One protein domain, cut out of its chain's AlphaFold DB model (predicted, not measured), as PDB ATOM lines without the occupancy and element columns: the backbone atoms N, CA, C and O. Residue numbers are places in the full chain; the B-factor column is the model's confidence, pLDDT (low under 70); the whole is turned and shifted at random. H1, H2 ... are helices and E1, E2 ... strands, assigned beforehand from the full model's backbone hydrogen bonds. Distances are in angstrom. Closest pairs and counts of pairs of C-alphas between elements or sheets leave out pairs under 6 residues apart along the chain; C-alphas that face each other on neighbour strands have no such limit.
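Overview. This is residues 2 to 48 of the 123 residues of an uncharacterized protein of Planctomycetes bacterium (UniProt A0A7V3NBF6). A small two-strand hairpin, E1 and E2, makes one end of a rod and the single helix, H1, makes the other, with a long link between them. The link first folds back beside E2, where residues 20 to 21 pair antiparallel with residues 13 to 14. The printed part has 47 residues, in the order E1, E2, H1; the class is mixed, with under half of the residues in named elements. It is extended, with a radius of gyration of the C-alphas of 16.4 A and spans of 46 by 21 by 14 A.

Along the chain. E1, residues 6 to 8, begins at C-alpha 6 (-1.170, -6.501, -11.776). E2 is residues 13 to 15. H1, residues 29 to 42, is 19.7 A long and ends at C-alpha 42 (-37.124, -26.097, -9.863).

Arrangement. E1 and E2 are an antiparallel hairpin, at 161 degrees, with a tight link; N 8 and O 13 are 2.8 A apart, within hydrogen-bond range. E1 and H1 are apart. In H1 every O i to N i+4 pair is within hydrogen-bond range.

Size, cuts and confidence. The C-alphas farthest apart, of Thr 3 and Gly 44, are 46.8 A apart. The link E2 to H1 is long, with 13 residues. Residues 27 to 35, of which 29 to 35 belong to H1, stand free. The printed part has no cut, and no printed residue is under 70 in pLDDT.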
ATOM      1  N   GLY A   2       1.889 -10.633 -11.723       70.31
ATOM      2  CA  GLY A   2       2.608 -10.786 -12.989       70.31
ATOM      3  C   GLY A   2       3.898  -9.967 -12.992       70.31
ATOM      4  O   GLY A   2       4.021  -8.993 -12.258       70.31
ATOM      5  N   THR A   3       4.858 -10.327 -13.841       84.25
ATOM      6  CA  THR A   3       6.118  -9.575 -14.000       84.25
ATOM      7  C   THR A   3       5.948  -8.263 -14.772       84.25
ATOM      8  O   THR A   3       6.812  -7.397 -14.703       84.25
ATOM      9  N   LYS A   4       4.839  -8.105 -15.508       87.62
ATOM     10  CA  LYS A   4       4.560  -6.952 -16.385       87.62
ATOM     11  C   LYS A   4       3.302  -6.167 -16.005       87.62
ATOM     12  O   LYS A   4       2.889  -5.290 -16.753       87.62
ATOM     13  N   GLY A   5       2.658  -6.503 -14.893       89.81
ATOM     14  CA  GLY A   5       1.388  -5.895 -14.521       89.81
ATOM     15  C   GLY A   5       0.718  -6.592 -13.349       89.81
ATOM     16  O   GLY A   5       1.177  -7.630 -12.857       89.81
ATOM     17  N   THR A   6      -0.392  -6.016 -12.911       92.19
ATOM     18  CA  THR A   6      -1.170  -6.501 -11.776       92.19
ATOM     19  C   THR A   6      -2.605  -6.782 -12.205       92.19
ATOM     20  O   THR A   6      -3.229  -6.019 -12.938       92.19
ATOM     21  N   CYS A   7      -3.128  -7.919 -11.750       91.62
ATOM     22  CA  CYS A   7      -4.547  -8.228 -11.841       91.62
ATOM     23  C   CYS A   7      -5.178  -7.873 -10.498       91.62
ATOM     24  O   CYS A   7      -4.776  -8.411  -9.463       91.62
ATOM     25  N   ASN A   8      -6.146  -6.963 -10.514       90.00
ATOM     26  CA  ASN A   8      -6.998  -6.673  -9.376       90.00
ATOM     27  C   ASN A   8      -8.355  -7.344  -9.595       90.00
ATOM     28  O   ASN A   8      -9.235  -6.802 -10.269       90.00
ATOM     29  N   TRP A   9      -8.510  -8.530  -9.011       83.38
ATOM     30  CA  TRP A   9      -9.724  -9.328  -9.151       83.38
ATOM     31  C   TRP A   9     -10.969  -8.617  -8.599       83.38
ATOM     32  O   TRP A   9     -11.997  -8.585  -9.269       83.38
ATOM     33  N   ASN A  10     -10.858  -7.955  -7.439       85.75
ATOM     34  CA  ASN A  10     -11.980  -7.256  -6.794       85.75
ATOM     35  C   ASN A  10     -12.516  -6.083  -7.627       85.75
ATOM     36  O   ASN A  10     -13.702  -5.760  -7.572       85.75
ATOM     37  N   LEU A  11     -11.639  -5.425  -8.388       89.00
ATOM     38  CA  LEU A  11     -12.022  -4.346  -9.297       89.00
ATOM     39  C   LEU A  11     -12.308  -4.842 -10.716       89.00
ATOM     40  O   LEU A  11     -12.677  -4.026 -11.556       89.00
ATOM     41  N   CYS A  12     -12.136  -6.137 -10.993       91.06
ATOM     42  CA  CYS A  12     -12.170  -6.708 -12.339       91.06
ATOM     43  C   CYS A  12     -11.304  -5.892 -13.317       91.06
ATOM     44  O   CYS A  12     -11.757  -5.493 -14.395       91.06
ATOM     45  N   ARG A  13     -10.070  -5.593 -12.888       93.62
ATOM     46  CA  ARG A  13      -9.136  -4.703 -13.582       93.62
ATOM     47  C   ARG A  13      -7.793  -5.371 -13.806       93.62
ATOM     48  O   ARG A  13      -7.274  -6.054 -12.925       93.62
ATOM     49  N   ILE A  14      -7.203  -5.100 -14.959       94.25
ATOM     50  CA  ILE A  14      -5.817  -5.418 -15.275       94.25
ATOM     51  C   ILE A  14      -5.090  -4.102 -15.529       94.25
ATOM     52  O   ILE A  14      -5.489  -3.327 -16.400       94.25
ATOM     53  N   ASP A  15      -4.017  -3.882 -14.779       93.25
ATOM     54  CA  ASP A  15      -3.094  -2.765 -14.948       93.25
ATOM     55  C   ASP A  15      -1.803  -3.286 -15.615       93.25
ATOM     56  O   ASP A  15      -1.253  -4.312 -15.206       93.25
ATOM     57  N   GLY A  16      -1.314  -2.608 -16.658       91.38
ATOM     58  CA  GLY A  16      -0.116  -3.014 -17.407       91.38
ATOM     59  C   GLY A  16      -0.143  -2.579 -18.879       91.38
ATOM     60  O   GLY A  16      -0.951  -1.727 -19.245       91.38
ATOM     61  N   PRO A  17       0.714  -3.166 -19.739       92.62
ATOM     62  CA  PRO A  17       0.802  -2.837 -21.167       92.62
ATOM     63  C   PRO A  17      -0.499  -3.039 -21.954       92.62
ATOM     64  O   PRO A  17      -0.722  -2.371 -22.959       92.62
ATOM     65  N   THR A  18      -1.357  -3.954 -21.502       91.81
ATOM     66  CA  THR A  18      -2.685  -4.197 -22.082       91.81
ATOM     67  C   THR A  18      -3.731  -3.981 -20.990       91.81
ATOM     68  O   THR A  18      -4.191  -4.949 -20.381       91.81
ATOM     69  N   PRO A  19      -4.053  -2.716 -20.664       92.88
ATOM     70  CA  PRO A  19      -4.974  -2.421 -19.582       92.88
ATOM     71  C   PRO A  19      -6.389  -2.857 -19.967       92.88
ATOM     72  O   PRO A  19      -6.836  -2.664 -21.099       92.88
ATOM     73  N   TRP A  20      -7.107  -3.426 -19.006       94.62
ATOM     74  CA  TRP A  20      -8.484  -3.864 -19.197       94.62
ATOM     75  C   TRP A  20      -9.302  -3.612 -17.939       94.62
ATOM     76  O   TRP A  20      -8.815  -3.754 -16.821       94.62
ATOM     77  N   GLN A  21     -10.564  -3.245 -18.128       94.69
ATOM     78  CA  GLN A  21     -11.508  -3.004 -17.049       94.69
ATOM     79  C   GLN A  21     -12.873  -3.520 -17.480       94.69
ATOM     80  O   GLN A  21     -13.404  -3.097 -18.510       94.69
ATOM     81  N   TYR A  22     -13.468  -4.384 -16.664       93.94
ATOM     82  CA  TYR A  22     -14.858  -4.767 -16.852       93.94
ATOM     83  C   TYR A  22     -15.773  -3.551 -16.636       93.94
ATOM     84  O   TYR A  22     -15.688  -2.885 -15.602       93.94
ATOM     85  N   LYS A  23     -16.635  -3.258 -17.620       94.31
ATOM     86  CA  LYS A  23     -17.615  -2.151 -17.591       94.31
ATOM     87  C   LYS A  23     -19.075  -2.628 -17.551       94.31
ATOM     88  O   LYS A  23     -19.981  -1.817 -17.711       94.31
ATOM     89  N   GLY A  24     -19.299  -3.933 -17.416       91.25
ATOM     90  CA  GLY A  24     -20.639  -4.514 -17.399       91.25
ATOM     91  C   GLY A  24     -21.306  -4.466 -16.019       91.25
ATOM     92  O   GLY A  24     -20.726  -3.938 -15.062       91.25
ATOM     93  N   PRO A  25     -22.525  -5.017 -15.906       90.44
ATOM     94  CA  PRO A  25     -23.234  -5.101 -14.636       90.44
ATOM     95  C   PRO A  25     -22.447  -5.942 -13.632       90.44
ATOM     96  O   PRO A  25     -21.898  -6.991 -13.967       90.44
ATOM     97  N   ARG A  26     -22.402  -5.491 -12.377       85.69
ATOM     98  CA  ARG A  26     -21.808  -6.291 -11.307       85.69
ATOM     99  C   ARG A  26     -22.682  -7.507 -11.033       85.69
ATOM    100  O   ARG A  26     -23.882  -7.369 -10.826       85.69
ATOM    101  N   ASN A  27     -22.045  -8.670 -11.015       87.12
ATOM    102  CA  ASN A  27     -22.656  -9.902 -10.552       87.12
ATOM    103  C   ASN A  27     -22.470 -10.022  -9.034       87.12
ATOM    104  O   ASN A  27     -21.361  -9.803  -8.545       87.12
ATOM    105  N   ASP A  28     -23.525 -10.391  -8.313       90.94
ATOM    106  CA  ASP A  28     -23.396 -10.936  -6.964       90.94
ATOM    107  C   ASP A  28     -23.161 -12.450  -7.103       90.94
ATOM    108  O   ASP A  28     -24.091 -13.184  -7.450       90.94
ATOM    109  N   PRO A  29     -21.927 -12.940  -6.874       89.88
ATOM    110  CA  PRO A  29     -21.602 -14.340  -7.112       89.88
ATOM    111  C   PRO A  29     -22.395 -15.290  -6.210       89.88
ATOM    112  O   PRO A  29     -22.704 -16.397  -6.636       89.88
ATOM    113  N   HIS A  30     -22.752 -14.872  -4.991       92.81
ATOM    114  CA  HIS A  30     -23.515 -15.717  -4.079       92.81
ATOM    115  C   HIS A  30     -24.958 -15.867  -4.564       92.81
ATOM    116  O   HIS A  30     -25.478 -16.979  -4.619       92.81
ATOM    117  N   LEU A  31     -25.596 -14.758  -4.955       95.81
ATOM    118  CA  LEU A  31     -26.945 -14.805  -5.517       95.81
ATOM    119  C   LEU A  31     -26.975 -15.630  -6.808       95.81
ATOM    120  O   LEU A  31     -27.822 -16.509  -6.939       95.81
ATOM    121  N   ALA A  32     -26.030 -15.395  -7.722       94.50
ATOM    122  CA  ALA A  32     -25.965 -16.111  -8.990       94.50
ATOM    123  C   ALA A  32     -25.811 -17.626  -8.801       94.50
ATOM    124  O   ALA A  32     -26.468 -18.394  -9.499       94.50
ATOM    125  N   GLU A  33     -24.991 -18.063  -7.842       94.00
ATOM    126  CA  GLU A  33     -24.820 -19.486  -7.541       94.00
ATOM    127  C   GLU A  33     -26.106 -20.108  -6.977       94.00
ATOM    128  O   GLU A  33     -26.536 -21.173  -7.425       94.00
ATOM    129  N   GLN A  34     -26.790 -19.410  -6.065       95.19
ATOM    130  CA  GLN A  34     -28.076 -19.860  -5.520       95.19
ATOM    131  C   GLN A  34     -29.169 -19.921  -6.597       95.19
ATOM    132  O   GLN A  34     -29.928 -20.890  -6.655       95.19
ATOM    133  N   GLU A  35     -29.238 -18.931  -7.492       96.06
ATOM    134  CA  GLU A  35     -30.145 -18.944  -8.645       96.06
ATOM    135  C   GLU A  35     -29.862 -20.123  -9.579       96.06
ATOM    136  O   GLU A  35     -30.797 -20.754 -10.088       96.06
ATOM    137  N   ARG A  36     -28.582 -20.454  -9.784       95.38
ATOM    138  CA  ARG A  36     -28.155 -21.604 -10.581       95.38
ATOM    139  C   ARG A  36     -28.620 -22.908  -9.940       95.38
ATOM    140  O   ARG A  36     -29.343 -23.671 -10.586       95.38
ATOM    141  N   LEU A  37     -28.279 -23.123  -8.670       95.00
ATOM    142  CA  LEU A  37     -28.596 -24.336  -7.920       95.00
ATOM    143  C   LEU A  37     -30.111 -24.526  -7.784       95.00
ATOM    144  O   LEU A  37     -30.670 -25.492  -8.303       95.00
ATOM    145  N   ILE A  38     -30.803 -23.580  -7.150       96.38
ATOM    146  CA  ILE A  38     -32.242 -23.682  -6.880       96.38
ATOM    147  C   ILE A  38     -33.029 -23.667  -8.192       96.38
ATOM    148  O   ILE A  38     -33.985 -24.429  -8.363       96.38
ATOM    149  N   GLY A  39     -32.626 -22.827  -9.147       97.19
ATOM    150  CA  GLY A  39     -33.262 -22.751 -10.456       97.19
ATOM    151  C   GLY A  39     -33.160 -24.062 -11.235       97.19
ATOM    152  O   GLY A  39     -34.148 -24.471 -11.842       97.19
ATOM    153  N   SER A  40     -32.008 -24.739 -11.197       96.88
ATOM    154  CA  SER A  40     -31.811 -26.045 -11.848       96.88
ATOM    155  C   SER A  40     -32.768 -27.107 -11.297       96.88
ATOM    156  O   SER A  40     -33.420 -27.811 -12.071       96.88
ATOM    157  N   ILE A  41     -32.948 -27.138  -9.970       96.69
ATOM    158  CA  ILE A  41     -33.858 -28.055  -9.274       96.69
ATOM    159  C   ILE A  41     -35.306 -27.760  -9.667       96.69
ATOM    160  O   ILE A  41     -36.030 -28.653 -10.099       96.69
ATOM    161  N   ARG A  42     -35.734 -26.494  -9.573       97.50
ATOM    162  CA  ARG A  42     -37.124 -26.097  -9.863       97.50
ATOM    163  C   ARG A  42     -37.521 -26.314 -11.320       97.50
ATOM    164  O   ARG A  42     -38.687 -26.584 -11.587       97.50
ATOM    165  N   ARG A  43     -36.578 -26.171 -12.254       97.81
ATOM    166  CA  ARG A  43     -36.805 -26.420 -13.685       97.81
ATOM    167  C   ARG A  43     -36.666 -27.894 -14.068       97.81
ATOM    168  O   ARG A  43     -36.937 -28.233 -15.214       97.81
ATOM    169  N   GLY A  44     -36.227 -28.759 -13.150       96.69
ATOM    170  CA  GLY A  44     -35.931 -30.159 -13.458       96.69
ATOM    171  C   GLY A  44     -34.791 -30.312 -14.469       96.69
ATOM    172  O   GLY A  44     -34.779 -31.260 -15.246       96.69
ATOM    173  N   THR A  45     -33.849 -29.367 -14.499       97.06
ATOM    174  CA  THR A  45     -32.682 -29.383 -15.394       97.06
ATOM    175  C   THR A  45     -31.409 -29.332 -14.549       97.06
ATOM    176  O   THR A  45     -30.849 -28.247 -14.388       97.06
ATOM    177  N   PRO A  46     -30.976 -30.461 -13.953       93.62
ATOM    178  CA  PRO A  46     -29.808 -30.491 -13.082       93.62
ATOM    179  C   PRO A  46     -28.547 -30.012 -13.798       93.62
ATOM    180  O   PRO A  46     -28.337 -30.300 -14.978       93.62
ATOM    181  N   ILE A  47     -27.700 -29.300 -13.063       94.19
ATOM    182  CA  ILE A  47     -26.376 -28.876 -13.518       94.19
ATOM    183  C   ILE A  47     -25.347 -29.792 -12.861       94.19
ATOM    184  O   ILE A  47     -25.484 -30.136 -11.688       94.19
ATOM    185  N   ASN A  48     -24.341 -30.210 -13.626       92.94
ATOM    186  CA  ASN A  48     -23.256 -31.053 -13.144       92.94
ATOM    187  C   ASN A  48     -21.915 -30.371 -13.426       92.94
ATOM    188  O   ASN A  48     -21.438 -30.386 -14.559       92.94
TER     189      ASN A  48